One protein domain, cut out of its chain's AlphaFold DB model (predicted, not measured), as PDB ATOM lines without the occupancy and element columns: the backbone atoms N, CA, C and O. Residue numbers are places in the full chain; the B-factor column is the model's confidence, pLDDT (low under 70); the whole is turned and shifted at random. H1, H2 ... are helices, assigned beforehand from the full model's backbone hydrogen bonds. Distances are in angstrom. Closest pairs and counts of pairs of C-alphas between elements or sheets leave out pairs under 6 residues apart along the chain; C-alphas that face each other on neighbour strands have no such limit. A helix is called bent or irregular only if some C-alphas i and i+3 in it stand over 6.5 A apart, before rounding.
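This is residues 2 to 141 of the 142 residues of the protein "DUF4413 domain-containing protein" of Rhizophagus irregularis (strain DAOM 181602 / DAOM 197198 / MUCL 43194) (UniProt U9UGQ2). This is a drawn-out, open string of eight helices with no single core: at one end H1 folds back beside the first part of the long helix H2, and H2 runs as an arm, free over residues 26 to 35, towards a loose middle group of H3, H4 and H5, with H7 near H4 and H5. Beyond that group a long loop leads to H6, which sticks out at the far end, while H8 stands off from the other helices. The printed part has 140 residues with eight named helices, H1 to H8 in chain order, and no named strand; the class is all helix. The whole is extended, with a radius of gyration of the C-alphas of 23.8 A and spans of 79 by 39 by 24 A.

Start with H1, residues 2 to 9, and H2, residues 15 to 35: they form a helical hairpin and touch at a steep tilt of 44 degrees, opposite ways. Their closest C-alphas, of Gln 8 and Lys 18, are 4.8 A apart, and H2 touches H1 with residues 17 to 25 alone. H3, residues 38 to 46, and H2 meet only through their link. Next look at H4, residues 48 to 57, which touches H3 at a steep tilt of 53 degrees, with the C-alphas of Ser 43 and Lys 51 closest at 5.8 A. H5, residues 62 to 79, forms a helical hairpin with H4 at a shallow tilt of 10 degrees; it touches H4 with residues 62 to 65 alone, the closest C-alphas being those of Tyr 55 and Ile 65, 6.9 A. H6, residues 100 to 105, touches no helix. H7, residues 115 to 121, is close to H4 but not clearly touching, with the C-alphas of Arg 49 and Leu 120 closest at 6.2 A. H8, residues 131 to 139, is apart from H7. In the eight helices every O i to N i+4 pair is within hydrogen-bond range.

Find C-alpha 2 at (44.623, 40.403, -6.490), where H1 begins. H2 runs 29.9 A from C-alpha 15 at (46.939, 49.015, -22.353) to C-alpha 35. H3 is 11.8 A long, H4 14.4 A and H5 25.9 A. Past the short H6 and H7, H8 runs 12.6 A and ends at C-alpha 139, (40.800, -1.188, 20.420).

Look at Asn 14 and Glu 95 for the two C-alphas farthest apart, 79.9 A. The printed part has no cut. The link from H5 to H6, residues 80 to 99, is long. The mean pLDDT of the printed part is 72.8, and 48 residues are under 70, among them residues 32 to 45, 83 to 98 and 101 to 113.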
ATOM      1  N   ASP A   2      44.838  39.001  -6.840       64.00
ATOM      2  CA  ASP A   2      44.623  40.403  -6.490       64.00
ATOM      3  C   ASP A   2      45.584  41.351  -7.221       64.00
ATOM      4  O   ASP A   2      45.139  42.251  -7.921       64.00
ATOM      5  N   GLU A   3      46.889  41.060  -7.242       73.19
ATOM      6  CA  GLU A   3      47.859  41.890  -7.981       73.19
ATOM      7  C   GLU A   3      47.612  41.925  -9.506       73.19
ATOM      8  O   GLU A   3      47.882  42.924 -10.173       73.19
ATOM      9  N   ILE A   4      47.087  40.840 -10.090       77.25
ATOM     10  CA  ILE A   4      46.755  40.780 -11.526       77.25
ATOM     11  C   ILE A   4      45.450  41.542 -11.799       77.25
ATOM     12  O   ILE A   4      45.316  42.164 -12.854       77.25
ATOM     13  N   GLU A   5      44.506  41.519 -10.860       77.94
ATOM     14  CA  GLU A   5      43.269  42.307 -10.895       77.94
ATOM     15  C   GLU A   5      43.539  43.814 -10.764       77.94
ATOM     16  O   GLU A   5      42.975  44.620 -11.516       77.94
ATOM     17  N   ASP A   6      44.484  44.193  -9.908       80.94
ATOM     18  CA  ASP A   6      44.939  45.575  -9.744       80.94
ATOM     19  C   ASP A   6      45.583  46.113 -11.028       80.94
ATOM     20  O   ASP A   6      45.324  47.245 -11.455       80.94
ATOM     21  N   LEU A   7      46.373  45.284 -11.718       78.94
ATOM     22  CA  LEU A   7      46.967  45.648 -13.007       78.94
ATOM     23  C   LEU A   7      45.914  45.857 -14.108       78.94
ATOM     24  O   LEU A   7      46.138  46.672 -15.008       78.94
ATOM     25  N   GLN A   8      44.766  45.177 -14.039       70.81
ATOM     26  CA  GLN A   8      43.664  45.352 -14.996       70.81
ATOM     27  C   GLN A   8      42.852  46.628 -14.738       70.81
ATOM     28  O   GLN A   8      42.393  47.268 -15.687       70.81
ATOM     29  N   THR A   9      42.669  47.003 -13.472       77.44
ATOM     30  CA  THR A   9      41.773  48.097 -13.057       77.44
ATOM     31  C   THR A   9      42.478  49.443 -12.882       77.44
ATOM     32  O   THR A   9      41.836  50.496 -12.965       77.44
ATOM     33  N   ASN A  10      43.802  49.452 -12.707       80.56
ATOM     34  CA  ASN A  10      44.566  50.682 -12.528       80.56
ATOM     35  C   ASN A  10      44.623  51.533 -13.818       80.56
ATOM     36  O   ASN A  10      45.042  51.098 -14.895       80.56
ATOM     37  N   LYS A  11      44.203  52.802 -13.696       73.31
ATOM     38  CA  LYS A  11      44.127  53.774 -14.803       73.31
ATOM     39  C   LYS A  11      45.490  54.146 -15.390       73.31
ATOM     40  O   LYS A  11      45.544  54.505 -16.562       73.31
ATOM     41  N   ASN A  12      46.560  54.045 -14.603       79.44
ATOM     42  CA  ASN A  12      47.922  54.383 -15.024       79.44
ATOM     43  C   ASN A  12      48.643  53.212 -15.711       79.44
ATOM     44  O   ASN A  12      49.761  53.378 -16.199       79.44
ATOM     45  N   THR A  13      48.024  52.031 -15.761       77.12
ATOM     46  CA  THR A  13      48.610  50.855 -16.402       77.12
ATOM     47  C   THR A  13      48.501  50.958 -17.920       77.12
ATOM     48  O   THR A  13      47.449  51.293 -18.467       77.12
ATOM     49  N   ASN A  14      49.593  50.641 -18.614       87.06
ATOM     50  CA  ASN A  14      49.634  50.597 -20.074       87.06
ATOM     51  C   ASN A  14      48.625  49.566 -20.623       87.06
ATOM     52  O   ASN A  14      48.510  48.464 -20.088       87.06
ATOM     53  N   GLU A  15      47.936  49.891 -21.718       87.06
ATOM     54  CA  GLU A  15      46.939  49.015 -22.353       87.06
ATOM     55  C   GLU A  15      47.486  47.630 -22.729       87.06
ATOM     56  O   GLU A  15      46.799  46.623 -22.566       87.06
ATOM     57  N   VAL A  16      48.753  47.539 -23.144       89.00
ATOM     58  CA  VAL A  16      49.401  46.249 -23.443       89.00
ATOM     59  C   VAL A  16      49.502  45.379 -22.186       89.00
ATOM     60  O   VAL A  16      49.268  44.172 -22.241       89.00
ATOM     61  N   ILE A  17      49.806  45.995 -21.041       86.62
ATOM     62  CA  ILE A  17      49.914  45.307 -19.749       86.62
ATOM     63  C   ILE A  17      48.527  44.872 -19.268       86.62
ATOM     64  O   ILE A  17      48.386  43.749 -18.790       86.62
ATOM     65  N   LYS A  18      47.485  45.689 -19.470       86.19
ATOM     66  CA  LYS A  18      46.097  45.305 -19.154       86.19
ATOM     67  C   LYS A  18      45.636  44.094 -19.964       86.19
ATOM     68  O   LYS A  18      45.057  43.165 -19.404       86.19
ATOM     69  N   ILE A  19      45.927  44.069 -21.267       89.00
ATOM     70  CA  ILE A  19      45.599  42.932 -22.141       89.00
ATOM     71  C   ILE A  19      46.354  41.673 -21.694       89.00
ATOM     72  O   ILE A  19      45.762  40.598 -21.603       89.00
ATOM     73  N   ALA A  20      47.644  41.797 -21.370       89.31
ATOM     74  CA  ALA A  20      48.437  40.682 -20.860       89.31
ATOM     75  C   ALA A  20      47.893  40.152 -19.520       89.31
ATOM     76  O   ALA A  20      47.744  38.940 -19.364       89.31
ATOM     77  N   ALA A  21      47.534  41.044 -18.593       88.62
ATOM     78  CA  ALA A  21      46.948  40.693 -17.300       88.62
ATOM     79  C   ALA A  21      45.583  40.007 -17.456       88.62
ATOM     80  O   ALA A  21      45.315  39.013 -16.779       88.62
ATOM     81  N   LYS A  22      44.743  40.474 -18.390       89.25
ATOM     82  CA  LYS A  22      43.465  39.831 -18.721       89.25
ATOM     83  C   LYS A  22      43.669  38.412 -19.252       89.25
ATOM     84  O   LYS A  22      43.067  37.473 -18.740       89.25
ATOM     85  N   ASN A  23      44.567  38.237 -20.221       89.75
ATOM     86  CA  ASN A  23      44.873  36.922 -20.790       89.75
ATOM     87  C   ASN A  23      45.468  35.965 -19.743       89.75
ATOM     88  O   ASN A  23      45.175  34.767 -19.747       89.75
ATOM     89  N   ALA A  24      46.299  36.481 -18.832       88.50
ATOM     90  CA  ALA A  24      46.827  35.713 -17.710       88.50
ATOM     91  C   ALA A  24      45.701  35.256 -16.770       88.50
ATOM     92  O   ALA A  24      45.653  34.076 -16.419       88.50
ATOM     93  N   MET A  25      44.761  36.144 -16.433       87.19
ATOM     94  CA  MET A  25      43.612  35.815 -15.586       87.19
ATOM     95  C   MET A  25      42.700  34.765 -16.228       87.19
ATOM     96  O   MET A  25      42.362  33.777 -15.583       87.19
ATOM     97  N   GLU A  26      42.370  34.908 -17.514       89.25
ATOM     98  CA  GLU A  26      41.577  33.911 -18.249       89.25
ATOM     99  C   GLU A  26      42.251  32.529 -18.234       89.25
ATOM    100  O   GLU A  26      41.594  31.500 -18.048       89.25
ATOM    101  N   LYS A  27      43.582  32.486 -18.377       86.50
ATOM    102  CA  LYS A  27      44.349  31.236 -18.312       86.50
ATOM    103  C   LYS A  27      44.342  30.627 -16.909       86.50
ATOM    104  O   LYS A  27      44.206  29.409 -16.794       86.50
ATOM    105  N   ILE A  28      44.456  31.447 -15.864       83.75
ATOM    106  CA  ILE A  28      44.388  31.015 -14.461       83.75
ATOM    107  C   ILE A  28      42.990  30.475 -14.129       83.75
ATOM    108  O   ILE A  28      42.871  29.375 -13.594       83.75
ATOM    109  N   GLN A  29      41.930  31.186 -14.514       80.19
ATOM    110  CA  GLN A  29      40.545  30.741 -14.331       80.19
ATOM    111  C   GLN A  29      40.291  29.410 -15.039       80.19
ATOM    112  O   GLN A  29      39.726  28.486 -14.453       80.19
ATOM    113  N   LYS A  30      40.771  29.273 -16.280       81.62
ATOM    114  CA  LYS A  30      40.683  28.020 -17.034       81.62
ATOM    115  C   LYS A  30      41.470  26.896 -16.357       81.62
ATOM    116  O   LYS A  30      40.977  25.775 -16.277       81.62
ATOM    117  N   TYR A  31      42.670  27.183 -15.854       74.25
ATOM    118  CA  TYR A  31      43.481  26.214 -15.120       74.25
ATOM    119  C   TYR A  31      42.737  25.695 -13.890       74.25
ATOM    120  O   TYR A  31      42.543  24.486 -13.790       74.25
ATOM    121  N   TYR A  32      42.239  26.575 -13.016       68.25
ATOM    122  CA  TYR A  32      41.491  26.154 -11.829       68.25
ATOM    123  C   TYR A  32      40.201  25.409 -12.197       68.25
ATOM    124  O   TYR A  32      39.944  24.335 -11.661       68.25
ATOM    125  N   HIS A  33      39.457  25.863 -13.208       68.00
ATOM    126  CA  HIS A  33      38.259  25.160 -13.675       68.00
ATOM    127  C   HIS A  33      38.514  23.680 -14.040       68.00
ATOM    128  O   HIS A  33      37.683  22.826 -13.735       68.00
ATOM    129  N   TYR A  34      39.667  23.359 -14.645       61.78
ATOM    130  CA  TYR A  34      39.976  21.997 -15.111       61.78
ATOM    131  C   TYR A  34      40.886  21.176 -14.189       61.78
ATOM    132  O   TYR A  34      40.836  19.949 -14.243       61.78
ATOM    133  N   THR A  35      41.714  21.804 -13.354       57.09
ATOM    134  CA  THR A  35      42.690  21.091 -12.504       57.09
ATOM    135  C   THR A  35      42.247  20.930 -11.054       57.09
ATOM    136  O   THR A  35      42.810  20.095 -10.351       57.09
ATOM    137  N   SER A  36      41.226  21.666 -10.593       53.16
ATOM    138  CA  SER A  36      40.945  21.790  -9.159       53.16
ATOM    139  C   SER A  36      39.594  21.246  -8.687       53.16
ATOM    140  O   SER A  36      39.316  21.297  -7.499       53.16
ATOM    141  N   ALA A  37      38.714  20.726  -9.543       59.34
ATOM    142  CA  ALA A  37      37.394  20.316  -9.047       59.34
ATOM    143  C   ALA A  37      37.430  18.936  -8.372       59.34
ATOM    144  O   ALA A  37      37.030  18.793  -7.225       59.34
ATOM    145  N   LEU A  38      37.918  17.898  -9.056       57.91
ATOM    146  CA  LEU A  38      37.621  16.528  -8.634       57.91
ATOM    147  C   LEU A  38      38.366  16.101  -7.362       57.91
ATOM    148  O   LEU A  38      37.722  15.711  -6.396       57.91
ATOM    149  N   VAL A  39      39.699  16.203  -7.329       60.50
ATOM    150  CA  VAL A  39      40.498  15.790  -6.157       60.50
ATOM    151  C   VAL A  39      40.177  16.646  -4.936       60.50
ATOM    152  O   VAL A  39      40.090  16.112  -3.836       60.50
ATOM    153  N   TYR A  40      39.933  17.946  -5.116       63.75
ATOM    154  CA  TYR A  40      39.615  18.836  -4.001       63.75
ATOM    155  C   TYR A  40      38.185  18.654  -3.498       63.75
ATOM    156  O   TYR A  40      37.970  18.682  -2.289       63.75
ATOM    157  N   ASN A  41      37.216  18.394  -4.379       63.97
ATOM    158  CA  ASN A  41      35.865  18.026  -3.956       63.97
ATOM    159  C   ASN A  41      35.879  16.681  -3.234       63.97
ATOM    160  O   ASN A  41      35.310  16.575  -2.156       63.97
ATOM    161  N   ILE A  42      36.581  15.681  -3.773       59.09
ATOM    162  CA  ILE A  42      36.716  14.368  -3.138       59.09
ATOM    163  C   ILE A  42      37.396  14.502  -1.773       59.09
ATOM    164  O   ILE A  42      36.867  13.974  -0.803       59.09
ATOM    165  N   SER A  43      38.503  15.244  -1.648       64.38
ATOM    166  CA  SER A  43      39.155  15.439  -0.346       64.38
ATOM    167  C   SER A  43      38.244  16.172   0.634       64.38
ATOM    168  O   SER A  43      38.157  15.776   1.784       64.38
ATOM    169  N   THR A  44      37.523  17.205   0.189       67.94
ATOM    170  CA  THR A  44      36.637  17.985   1.070       67.94
ATOM    171  C   THR A  44      35.410  17.177   1.503       67.94
ATOM    172  O   THR A  44      34.955  17.323   2.632       67.94
ATOM    173  N   VAL A  45      34.889  16.306   0.632       67.62
ATOM    174  CA  VAL A  45      33.740  15.430   0.915       67.62
ATOM    175  C   VAL A  45      34.132  14.231   1.780       67.62
ATOM    176  O   VAL A  45      33.359  13.843   2.650       67.62
ATOM    177  N   LEU A  46      35.300  13.625   1.542       74.62
ATOM    178  CA  LEU A  46      35.736  12.423   2.257       74.62
ATOM    179  C   LEU A  46      36.396  12.739   3.601       74.62
ATOM    180  O   LEU A  46      36.104  12.070   4.588       74.62
ATOM    181  N   ASP A  47      37.297  13.723   3.640       79.62
ATOM    182  CA  ASP A  47      37.986  14.128   4.863       79.62
ATOM    183  C   ASP A  47      38.497  15.580   4.759       79.62
ATOM    184  O   ASP A  47      39.585  15.825   4.216       79.62
ATOM    185  N   PRO A  48      37.767  16.559   5.325       78.62
ATOM    186  CA  PRO A  48      38.172  17.963   5.333       78.62
ATOM    187  C   PRO A  48      39.604  18.206   5.837       78.62
ATOM    188  O   PRO A  48      40.243  19.177   5.423       78.62
ATOM    189  N   ARG A  49      40.150  17.316   6.682       83.00
ATOM    190  CA  ARG A  49      41.522  17.424   7.200       83.00
ATOM    191  C   ARG A  49      42.567  17.261   6.102       83.00
ATOM    192  O   ARG A  49      43.588  17.939   6.155       83.00
ATOM    193  N   LEU A  50      42.297  16.448   5.076       81.94
ATOM    194  CA  LEU A  50      43.182  16.310   3.913       81.94
ATOM    195  C   LEU A  50      43.309  17.634   3.162       81.94
ATOM    196  O   LEU A  50      44.402  18.029   2.759       81.94
ATOM    197  N   LYS A  51      42.190  18.345   2.995       82.25
ATOM    198  CA  LYS A  51      42.190  19.630   2.295       82.25
ATOM    199  C   LYS A  51      42.846  20.733   3.130       82.25
ATOM    200  O   LYS A  51      43.566  21.555   2.570       82.25
ATOM    201  N   LEU A  52      42.655  20.719   4.452       82.69
ATOM    202  CA  LEU A  52      43.354  21.629   5.369       82.69
ATOM    203  C   LEU A  52      44.867  21.382   5.391       82.69
ATOM    204  O   LEU A  52      45.633  22.342   5.383       82.69
ATOM    205  N   GLN A  53      45.296  20.118   5.392       83.12
ATOM    206  CA  GLN A  53      46.713  19.759   5.325       83.12
ATOM    207  C   GLN A  53      47.333  20.219   4.004       83.12
ATOM    208  O   GLN A  53      48.387  20.841   4.013       83.12
ATOM    209  N   TYR A  54      46.622  20.036   2.888       83.31
ATOM    210  CA  TYR A  54      47.055  20.533   1.585       83.31
ATOM    211  C   TYR A  54      47.367  22.038   1.595       83.31
ATOM    212  O   TYR A  54      48.373  22.441   1.021       83.31
ATOM    213  N   TYR A  55      46.542  22.881   2.229       84.38
ATOM    214  CA  TYR A  55      46.822  24.323   2.281       84.38
ATOM    215  C   TYR A  55      48.127  24.627   3.022       84.38
ATOM    216  O   TYR A  55      48.913  25.443   2.550       84.38
ATOM    217  N   LYS A  56      48.388  23.916   4.125       84.56
ATOM    218  CA  LYS A  56      49.648  24.029   4.870       84.56
ATOM    219  C   LYS A  56      50.842  23.563   4.039       84.56
ATOM    220  O   LYS A  56      51.851  24.249   3.996       84.56
ATOM    221  N   ASP A  57      50.706  22.434   3.346       84.56
ATOM    222  CA  ASP A  57      51.780  21.843   2.537       84.56
ATOM    223  C   ASP A  57      52.119  22.672   1.283       84.56
ATOM    224  O   ASP A  57      53.161  22.462   0.669       84.56
ATOM    225  N   ASN A  58      51.229  23.581   0.875       82.81
ATOM    226  CA  ASN A  58      51.409  24.463  -0.282       82.81
ATOM    227  C   ASN A  58      51.700  25.916   0.127       82.81
ATOM    228  O   ASN A  58      51.483  26.814  -0.686       82.81
ATOM    229  N   ASP A  59      52.137  26.144   1.369       85.25
ATOM    230  CA  ASP A  59      52.537  27.456   1.893       85.25
ATOM    231  C   ASP A  59      51.461  28.548   1.717       85.25
ATOM    232  O   ASP A  59      51.760  29.703   1.412       85.25
ATOM    233  N   TRP A  60      50.183  28.187   1.878       81.81
ATOM    234  CA  TRP A  60      49.107  29.181   1.911       81.81
ATOM    235  C   TRP A  60      49.228  30.042   3.170       81.81
ATOM    236  O   TRP A  60      49.614  29.543   4.228       81.81
ATOM    237  N   GLU A  61      48.844  31.317   3.068       83.00
ATOM    238  CA  GLU A  61      48.875  32.225   4.219       83.00
ATOM    239  C   GLU A  61      47.955  31.714   5.340       83.00
ATOM    240  O   GLU A  61      46.852  31.201   5.102       83.00
ATOM    241  N   GLU A  62      48.428  31.825   6.580       83.94
ATOM    242  CA  GLU A  62      47.769  31.237   7.747       83.94
ATOM    243  C   GLU A  62      46.411  31.912   8.021       83.94
ATOM    244  O   GLU A  62      45.456  31.258   8.459       83.94
ATOM    245  N   GLU A  63      46.276  33.189   7.657       81.69
ATOM    246  CA  GLU A  63      45.032  33.958   7.683       81.69
ATOM    247  C   GLU A  63      43.938  33.297   6.828       81.69
ATOM    248  O   GLU A  63      42.817  33.097   7.299       81.69
ATOM    249  N   TYR A  64      44.261  32.847   5.613       77.94
ATOM    250  CA  TYR A  64      43.286  32.158   4.759       77.94
ATOM    251  C   TYR A  64      42.890  30.791   5.325       77.94
ATOM    252  O   TYR A  64      41.719  30.402   5.289       77.94
ATOM    253  N   ILE A  65      43.847  30.044   5.882       81.75
ATOM    254  CA  ILE A  65      43.570  28.728   6.480       81.75
ATOM    255  C   ILE A  65      42.641  28.879   7.693       81.75
ATOM    256  O   ILE A  65      41.694  28.101   7.865       81.75
ATOM    257  N   THR A  66      42.893  29.889   8.527       83.44
ATOM    258  CA  THR A  66      42.075  30.200   9.707       83.44
ATOM    259  C   THR A  66      40.682  30.714   9.336       83.44
ATOM    260  O   THR A  66      39.706  30.292   9.968       83.44
ATOM    261  N   GLU A  67      40.543  31.523   8.283       82.06
ATOM    262  CA  GLU A  67      39.244  31.975   7.764       82.06
ATOM    263  C   GLU A  67      38.388  30.802   7.261       82.06
ATOM    264  O   GLU A  67      37.216  30.665   7.639       82.06
ATOM    265  N   ILE A  68      38.979  29.907   6.461       82.62
ATOM    266  CA  ILE A  68      38.295  28.711   5.949       82.62
ATOM    267  C   ILE A  68      37.852  27.821   7.114       82.62
ATOM    268  O   ILE A  68      36.695  27.394   7.165       82.62
ATOM    269  N   ARG A  69      38.748  27.571   8.078       83.38
ATOM    270  CA  ARG A  69      38.438  26.775   9.274       83.38
ATOM    271  C   ARG A  69      37.271  27.383  10.051       83.38
ATOM    272  O   ARG A  69      36.335  26.665  10.396       83.38
ATOM    273  N   THR A  70      37.299  28.694  10.275       84.06
ATOM    274  CA  THR A  70      36.245  29.424  10.994       84.06
ATOM    275  C   THR A  70      34.907  29.347  10.264       84.06
ATOM    276  O   THR A  70      33.876  29.096  10.885       84.06
ATOM    277  N   SER A  71      34.911  29.490   8.939       81.56
ATOM    278  CA  SER A  71      33.700  29.412   8.116       81.56
ATOM    279  C   SER A  71      33.032  28.037   8.199       81.56
ATOM    280  O   SER A  71      31.825  27.951   8.435       81.56
ATOM    281  N   VAL A  72      33.813  26.957   8.083       82.31
ATOM    282  CA  VAL A  72      33.312  25.580   8.246       82.31
ATOM    283  C   VAL A  72      32.738  25.378   9.649       82.31
ATOM    284  O   VAL A  72      31.651  24.819   9.802       82.31
ATOM    285  N   PHE A  73      33.436  25.879  10.667       83.00
ATOM    286  CA  PHE A  73      33.017  25.759  12.058       83.00
ATOM    287  C   PHE A  73      31.698  26.489  12.337       83.00
ATOM    288  O   PHE A  73      30.806  25.949  12.990       83.00
ATOM    289  N   ASN A  74      31.533  27.689  11.782       82.44
ATOM    290  CA  ASN A  74      30.297  28.457  11.891       82.44
ATOM    291  C   ASN A  74      29.123  27.746  11.210       82.44
ATOM    292  O   ASN A  74      28.040  27.673  11.792       82.44
ATOM    293  N   ILE A  75      29.318  27.178  10.016       84.00
ATOM    294  CA  ILE A  75      28.271  26.402   9.327       84.00
ATOM    295  C   ILE A  75      27.873  25.182  10.161       84.00
ATOM    296  O   ILE A  75      26.684  24.956  10.384       84.00
ATOM    297  N   TYR A  76      28.851  24.433  10.677       82.31
ATOM    298  CA  TYR A  76      28.584  23.298  11.556       82.31
ATOM    299  C   TYR A  76      27.779  23.719  12.787       82.31
ATOM    300  O   TYR A  76      26.696  23.190  13.017       82.31
ATOM    301  N   ASN A  77      28.243  24.728  13.525       82.38
ATOM    302  CA  ASN A  77      27.579  25.180  14.747       82.38
ATOM    303  C   ASN A  77      26.174  25.749  14.507       82.38
ATOM    304  O   ASN A  77      25.320  25.645  15.382       82.38
ATOM    305  N   THR A  78      25.926  26.351  13.343       81.25
ATOM    306  CA  THR A  78      24.621  26.953  13.026       81.25
ATOM    307  C   THR A  78      23.607  25.956  12.473       81.25
ATOM    308  O   THR A  78      22.415  26.129  12.721       81.25
ATOM    309  N   GLN A  79      24.044  24.940  11.722       81.81
ATOM    310  CA  GLN A  79      23.139  24.055  10.974       81.81
ATOM    311  C   GLN A  79      23.133  22.602  11.457       81.81
ATOM    312  O   GLN A  79      22.136  21.910  11.252       81.81
ATOM    313  N   TYR A  80      24.221  22.129  12.066       77.62
ATOM    314  CA  TYR A  80      24.449  20.699  12.304       77.62
ATOM    315  C   TYR A  80      24.769  20.348  13.754       77.62
ATOM    316  O   TYR A  80      24.483  19.227  14.172       77.62
ATOM    317  N   ALA A  81      25.359  21.269  14.520       78.69
ATOM    318  CA  ALA A  81      25.682  21.011  15.911       78.69
ATOM    319  C   ALA A  81      24.403  20.681  16.695       78.69
ATOM    320  O   ALA A  81      23.370  21.337  16.508       78.69
ATOM    321  N   PRO A  82      24.451  19.670  17.578       71.25
ATOM    322  CA  PRO A  82      23.299  19.300  18.378       71.25
ATOM    323  C   PRO A  82      22.877  20.492  19.239       71.25
ATOM    324  O   PRO A  82      23.639  20.989  20.068       71.25
ATOM    325  N   SER A  83      21.647  20.966  19.030       62.69
ATOM    326  CA  SER A  83      21.068  21.995  19.890       62.69
ATOM    327  C   SER A  83      21.017  21.464  21.327       62.69
ATOM    328  O   SER A  83      20.607  20.315  21.518       62.69
ATOM    329  N   PRO A  84      21.324  22.276  22.356       60.69
ATOM    330  CA  PRO A  84      21.147  21.880  23.753       60.69
ATOM    331  C   PRO A  84      19.736  21.344  24.041       60.69
ATOM    332  O   PRO A  84      19.575  20.453  24.870       60.69
ATOM    333  N   SER A  85      18.728  21.826  23.302       51.44
ATOM    334  CA  SER A  85      17.332  21.376  23.385       51.44
ATOM    335  C   SER A  85      17.045  20.003  22.754       51.44
ATOM    336  O   SER A  85      15.968  19.460  22.977       51.44
ATOM    337  N   MET A  86      17.982  19.433  21.990       48.34
ATOM    338  CA  MET A  86      17.950  18.053  21.479       48.34
ATOM    339  C   MET A  86      18.801  17.094  22.316       48.34
ATOM    340  O   MET A  86      18.904  15.917  21.965       48.34
ATOM    341  N   THR A  87      19.378  17.553  23.434       48.94
ATOM    342  CA  THR A  87      19.812  16.633  24.487       48.94
ATOM    343  C   THR A  87      18.541  15.966  24.975       48.94
ATOM    344  O   THR A  87      17.819  16.537  25.787       48.94
ATOM    345  N   ILE A  88      18.214  14.815  24.384       52.38
ATOM    346  CA  ILE A  88      17.126  13.951  24.815       52.38
ATOM    347  C   ILE A  88      17.316  13.852  26.319       52.38
ATOM    348  O   ILE A  88      18.319  13.288  26.771       52.38
ATOM    349  N   GLU A  89      16.418  14.485  27.083       47.25
ATOM    350  CA  GLU A  89      16.266  14.183  28.493       47.25
ATOM    351  C   GLU A  89      16.249  12.672  28.518       47.25
ATOM    352  O   GLU A  89      15.384  12.065  27.888       47.25
ATOM    353  N   SER A  90      17.296  12.071  29.087       49.25
ATOM    354  CA  SER A  90      17.369  10.632  29.232       49.25
ATOM    355  C   SER A  90      16.070  10.262  29.921       49.25
ATOM    356  O   SER A  90      15.921  10.544  31.112       49.25
ATOM    357  N   ASP A  91      15.111   9.754  29.160       45.09
ATOM    358  CA  ASP A  91      13.827   9.367  29.684       45.09
ATOM    359  C   ASP A  91      14.135   8.086  30.445       45.09
ATOM    360  O   ASP A  91      14.185   6.980  29.912       45.09
ATOM    361  N   ARG A  92      14.524   8.270  31.712       50.53
ATOM    362  CA  ARG A  92      14.918   7.191  32.622       50.53
ATOM    363  C   ARG A  92      13.736   6.259  32.910       50.53
ATOM    364  O   ARG A  92      13.920   5.298  33.647       50.53
ATOM    365  N   ASN A  93      12.565   6.539  32.327       51.34
ATOM    366  CA  ASN A  93      11.311   5.841  32.532       51.34
ATOM    367  C   ASN A  93      10.692   5.260  31.245       51.34
ATOM    368  O   ASN A  93       9.616   4.671  31.345       51.34
ATOM    369  N   SER A  94      11.320   5.358  30.064       52.38
ATOM    370  CA  SER A  94      10.822   4.605  28.900       52.38
ATOM    371  C   SER A  94      11.206   3.130  29.027       52.38
ATOM    372  O   SER A  94      12.355   2.802  29.339       52.38
ATOM    373  N   GLU A  95      10.248   2.236  28.766       59.69
ATOM    374  CA  GLU A  95      10.476   0.791  28.654       59.69
ATOM    375  C   GLU A  95      11.701   0.468  27.782       59.69
ATOM    376  O   GLU A  95      12.020   1.242  26.871       59.69
ATOM    377  N   PRO A  96      12.404  -0.655  28.044       53.78
ATOM    378  CA  PRO A  96      13.643  -0.993  27.359       53.78
ATOM    379  C   PRO A  96      13.364  -1.218  25.875       53.78
ATOM    380  O   PRO A  96      13.033  -2.314  25.433       53.78
ATOM    381  N   ASN A  97      13.492  -0.154  25.092       60.47
ATOM    382  CA  ASN A  97      13.442  -0.245  23.652       60.47
ATOM    383  C   ASN A  97      14.761  -0.887  23.219       60.47
ATOM    384  O   ASN A  97      15.825  -0.264  23.296       60.47
ATOM    385  N   ASP A  98      14.669  -2.141  22.783       62.56
ATOM    386  CA  ASP A  98      15.752  -3.022  22.324       62.56
ATOM    387  C   ASP A  98      16.347  -2.563  20.978       62.56
ATOM    388  O   ASP A  98      16.713  -3.335  20.092       62.56
ATOM    389  N   ASN A  99      16.416  -1.251  20.780       70.69
ATOM    390  CA  ASN A  99      16.987  -0.667  19.594       70.69
ATOM    391  C   ASN A  99      18.512  -0.798  19.686       70.69
ATOM    392  O   ASN A  99      19.131  -0.329  20.646       70.69
ATOM    393  N   LEU A 100      19.116  -1.415  18.668       75.25
ATOM    394  CA  LEU A 100      20.563  -1.573  18.510       75.25
ATOM    395  C   LEU A 100      21.311  -0.264  18.810       75.25
ATOM    396  O   LEU A 100      22.325  -0.260  19.508       75.25
ATOM    397  N   PHE A 101      20.764   0.861  18.346       63.03
ATOM    398  CA  PHE A 101      21.332   2.180  18.599       63.03
ATOM    399  C   PHE A 101      21.371   2.528  20.090       63.03
ATOM    400  O   PHE A 101      22.385   3.033  20.562       63.03
ATOM    401  N   HIS A 102      20.338   2.194  20.870       65.75
ATOM    402  CA  HIS A 102      20.339   2.448  22.311       65.75
ATOM    403  C   HIS A 102      21.514   1.737  22.991       65.75
ATOM    404  O   HIS A 102      22.247   2.372  23.738       65.75
ATOM    405  N   HIS A 103      21.771   0.464  22.675       66.62
ATOM    406  CA  HIS A 103      22.899  -0.284  23.242       66.62
ATOM    407  C   HIS A 103      24.273   0.262  22.810       66.62
ATOM    408  O   HIS A 103      25.202   0.287  23.620       66.62
ATOM    409  N   ILE A 104      24.402   0.742  21.566       67.38
ATOM    410  CA  ILE A 104      25.643   1.343  21.048       67.38
ATOM    411  C   ILE A 104      25.929   2.696  21.717       67.38
ATOM    412  O   ILE A 104      27.063   2.956  22.127       67.38
ATOM    413  N   TYR A 105      24.916   3.555  21.856       62.94
ATOM    414  CA  TYR A 105      25.093   4.916  22.372       62.94
ATOM    415  C   TYR A 105      25.088   5.000  23.904       62.94
ATOM    416  O   TYR A 105      25.779   5.859  24.442       62.94
ATOM    417  N   LYS A 106      24.434   4.079  24.637       56.78
ATOM    418  CA  LYS A 106      24.462   4.055  26.122       56.78
ATOM    419  C   LYS A 106      25.876   3.942  26.696       56.78
ATOM    420  O   LYS A 106      26.120   4.343  27.830       56.78
ATOM    421  N   LYS A 107      26.795   3.357  25.922       53.47
ATOM    422  CA  LYS A 107      28.186   3.117  26.322       53.47
ATOM    423  C   LYS A 107      29.127   4.276  25.969       53.47
ATOM    424  O   LYS A 107      30.277   4.261  26.401       53.47
ATOM    425  N   ARG A 108      28.665   5.272  25.206       54.06
ATOM    426  CA  ARG A 108      29.464   6.439  24.812       54.06
ATOM    427  C   ARG A 108      29.135   7.599  25.746       54.06
ATOM    428  O   ARG A 108      27.988   8.026  25.834       54.06
ATOM    429  N   ARG A 109      30.136   8.098  26.476       52.19
ATOM    430  CA  ARG A 109      29.997   9.353  27.225       52.19
ATOM    431  C   ARG A 109      29.871  10.477  26.201       52.19
ATOM    432  O   ARG A 109      30.806  10.695  25.443       52.19
ATOM    433  N   SER A 110      28.731  11.161  26.185       54.09
ATOM    434  CA  SER A 110      28.606  12.434  25.478       54.09
ATOM    435  C   SER A 110      29.455  13.449  26.240       54.09
ATOM    436  O   SER A 110      29.097  13.859  27.346       54.09
ATOM    437  N   THR A 111      30.644  13.752  25.733       55.84
ATOM    438  CA  THR A 111      31.460  14.861  26.231       55.84
ATOM    439  C   THR A 111      30.864  16.156  25.690       55.84
ATOM    440  O   THR A 111      30.507  16.218  24.523       55.84
ATOM    441  N   ASN A 112      30.786  17.216  26.501       60.56
ATOM    442  CA  ASN A 112      30.330  18.548  26.050       60.56
ATOM    443  C   ASN A 112      31.325  19.239  25.087       60.56
ATOM    444  O   ASN A 112      31.241  20.443  24.858       60.56
ATOM    445  N   GLU A 113      32.314  18.503  24.588       65.56
ATOM    446  CA  GLU A 113      33.358  18.990  23.698       65.56
ATOM    447  C   GLU A 113      32.821  19.073  22.266       65.56
ATOM    448  O   GLU A 113      31.968  18.282  21.861       65.56
ATOM    449  N   ASN A 114      33.308  20.038  21.486       72.88
ATOM    450  CA  ASN A 114      32.865  20.191  20.107       72.88
ATOM    451  C   ASN A 114      33.404  19.025  19.260       72.88
ATOM    452  O   ASN A 114      34.603  18.948  18.988       72.88
ATOM    453  N   GLU A 115      32.513  18.122  18.840       76.75
ATOM    454  CA  GLU A 115      32.860  16.926  18.055       76.75
ATOM    455  C   GLU A 115      33.680  17.256  16.800       76.75
ATOM    456  O   GLU A 115      34.582  16.501  16.432       76.75
ATOM    457  N   LEU A 116      33.415  18.404  16.166       79.06
ATOM    458  CA  LEU A 116      34.154  18.839  14.989       79.06
ATOM    459  C   LEU A 116      35.594  19.246  15.337       79.06
ATOM    460  O   LEU A 116      36.505  18.924  14.578       79.06
ATOM    461  N   GLU A 117      35.839  19.905  16.476       80.50
ATOM    462  CA  GLU A 117      37.217  20.213  16.901       80.50
ATOM    463  C   GLU A 117      38.000  18.958  17.244       80.50
ATOM    464  O   GLU A 117      39.147  18.825  16.814       80.50
ATOM    465  N   LEU A 118      37.367  18.027  17.961       82.12
ATOM    466  CA  LEU A 118      37.940  16.718  18.249       82.12
ATOM    467  C   LEU A 118      38.332  16.020  16.946       82.12
ATOM    468  O   LEU A 118      39.486  15.627  16.791       82.12
ATOM    469  N   PHE A 119      37.409  15.940  15.983       80.62
ATOM    470  CA  PHE A 119      37.657  15.331  14.679       80.62
ATOM    471  C   PHE A 119      38.838  15.983  13.946       80.62
ATOM    472  O   PHE A 119      39.752  15.282  13.504       80.62
ATOM    473  N   LEU A 120      38.855  17.317  13.861       81.06
ATOM    474  CA  LEU A 120      39.913  18.081  13.190       81.06
ATOM    475  C   LEU A 120      41.265  18.041  13.923       81.06
ATOM    476  O   LEU A 120      42.289  18.319  13.300       81.06
ATOM    477  N   GLY A 121      41.279  17.728  15.221       79.06
ATOM    478  CA  GLY A 121      42.492  17.564  16.025       79.06
ATOM    479  C   GLY A 121      43.194  16.217  15.826       79.06
ATOM    480  O   GLY A 121      44.383  16.103  16.125       79.06
ATOM    481  N   TYR A 122      42.498  15.204  15.301       80.06
ATOM    482  CA  TYR A 122      43.126  13.919  14.997       80.06
ATOM    483  C   TYR A 122      44.101  14.034  13.818       80.06
ATOM    484  O   TYR A 122      43.806  14.726  12.838       80.06
ATOM    485  N   PRO A 123      45.226  13.297  13.859       77.19
ATOM    486  CA  PRO A 123      46.172  13.266  12.754       77.19
ATOM    487  C   PRO A 123      45.508  12.732  11.480       77.19
ATOM    488  O   PRO A 123      44.660  11.835  11.519       77.19
ATOM    489  N   VAL A 124      45.925  13.280  10.339       73.88
ATOM    490  CA  VAL A 124      45.521  12.789   9.020       73.88
ATOM    491  C   VAL A 124      46.116  11.397   8.816       73.88
ATOM    492  O   VAL A 124      47.315  11.192   9.006       73.88
ATOM    493  N   LEU A 125      45.280  10.428   8.447       71.81
ATOM    494  CA  LEU A 125      45.741   9.070   8.169       71.81
ATOM    495  C   LEU A 125      46.516   9.044   6.846       71.81
ATOM    496  O   LEU A 125      46.071   9.603   5.845       71.81
ATOM    497  N   SER A 126      47.668   8.369   6.838       70.50
ATOM    498  CA  SER A 126      48.421   8.113   5.608       70.50
ATOM    499  C   SER A 126      47.599   7.252   4.645       70.50
ATOM    500  O   SER A 126      46.923   6.315   5.068       70.50
ATOM    501  N   ALA A 127      47.708   7.526   3.343       67.06
ATOM    502  CA  ALA A 127      47.075   6.726   2.295       67.06
ATOM    503  C   ALA A 127      47.548   5.258   2.288       67.06
ATOM    504  O   ALA A 127      46.840   4.386   1.793       67.06
ATOM    505  N   GLU A 128      48.724   4.982   2.856       74.12
ATOM    506  CA  GLU A 128      49.315   3.641   2.937       74.12
ATOM    507  C   GLU A 128      48.949   2.890   4.227       74.12
ATOM    508  O   GLU A 128      49.402   1.765   4.441       74.12
ATOM    509  N   ILE A 129      48.132   3.479   5.110       72.81
ATOM    510  CA  ILE A 129      47.734   2.808   6.349       72.81
ATOM    511  C   ILE A 129      46.845   1.603   6.047       72.81
ATOM    512  O   ILE A 129      45.782   1.699   5.429       72.81
ATOM    513  N   ASN A 130      47.247   0.454   6.587       77.06
ATOM    514  CA  ASN A 130      46.370  -0.694   6.694       77.06
ATOM    515  C   ASN A 130      45.285  -0.399   7.743       77.06
ATOM    516  O   ASN A 130      45.521  -0.462   8.952       77.06
ATOM    517  N   ILE A 131      44.078  -0.084   7.266       73.94
ATOM    518  CA  ILE A 131      42.923   0.287   8.099       73.94
ATOM    519  C   ILE A 131      42.625  -0.788   9.158       73.94
ATOM    520  O   ILE A 131      42.264  -0.454  10.286       73.94
ATOM    521  N   LEU A 132      42.815  -2.071   8.831       73.81
ATOM    522  CA  LEU A 132      42.573  -3.179   9.760       73.81
ATOM    523  C   LEU A 132      43.581  -3.209  10.912       73.81
ATOM    524  O   LEU A 132      43.201  -3.516  12.041       73.81
ATOM    525  N   GLU A 133      44.851  -2.901  10.653       76.31
ATOM    526  CA  GLU A 133      45.859  -2.814  11.716       76.31
ATOM    527  C   GLU A 133      45.629  -1.591  12.597       76.31
ATOM    528  O   GLU A 133      45.694  -1.701  13.821       76.31
ATOM    529  N   TRP A 134      45.264  -0.454  11.998       73.94
ATOM    530  CA  TRP A 134      44.938   0.756  12.751       73.94
ATOM    531  C   TRP A 134      43.764   0.532  13.716       73.94
ATOM    532  O   TRP A 134      43.854   0.882  14.892       73.94
ATOM    533  N   TRP A 135      42.693  -0.125  13.251       70.81
ATOM    534  CA  TRP A 135      41.538  -0.459  14.092       70.81
ATOM    535  C   TRP A 135      41.892  -1.396  15.254       70.81
ATOM    536  O   TRP A 135      41.352  -1.223  16.344       70.81
ATOM    537  N   LYS A 136      42.807  -2.357  15.056       73.69
ATOM    538  CA  LYS A 136      43.280  -3.234  16.143       73.69
ATOM    539  C   LYS A 136      43.996  -2.438  17.235       73.69
ATOM    540  O   LYS A 136      43.661  -2.580  18.404       73.69
ATOM    541  N   VAL A 137      44.908  -1.545  16.849       74.88
ATOM    542  CA  VAL A 137      45.688  -0.732  17.800       74.88
ATOM    543  C   VAL A 137      44.797   0.196  18.635       74.88
ATOM    544  O   VAL A 137      45.050   0.374  19.823       74.88
ATOM    545  N   GLN A 138      43.739   0.765  18.048       70.19
ATOM    546  CA  GLN A 138      42.807   1.653  18.761       70.19
ATOM    547  C   GLN A 138      41.888   0.916  19.749       70.19
ATOM    548  O   GLN A 138      41.428   1.511  20.724       70.19
ATOM    549  N   TYR A 139      41.613  -0.370  19.514       58.56
ATOM    550  CA  TYR A 139      40.800  -1.188  20.420       58.56
ATOM    551  C   TYR A 139      41.582  -1.692  21.634       58.56
ATOM    552  O   TYR A 139      40.991  -1.831  22.698       58.56
ATOM    553  N   ASP A 140      42.889  -1.920  21.495       53.44
ATOM    554  CA  ASP A 140      43.732  -2.426  22.586       53.44
ATOM    555  C   ASP A 140      44.146  -1.335  23.603       53.44
ATOM    556  O   ASP A 140      44.724  -1.648  24.642       53.44
ATOM    557  N   GLN A 141      43.872  -0.053  23.319       47.97
ATOM    558  CA  GLN A 141      44.230   1.093  24.176       47.97
ATOM    559  C   GLN A 141      43.072   1.648  25.035       47.97
ATOM    560  O   GLN A 141      43.304   2.572  25.816       47.97
TER     561      GLN A 141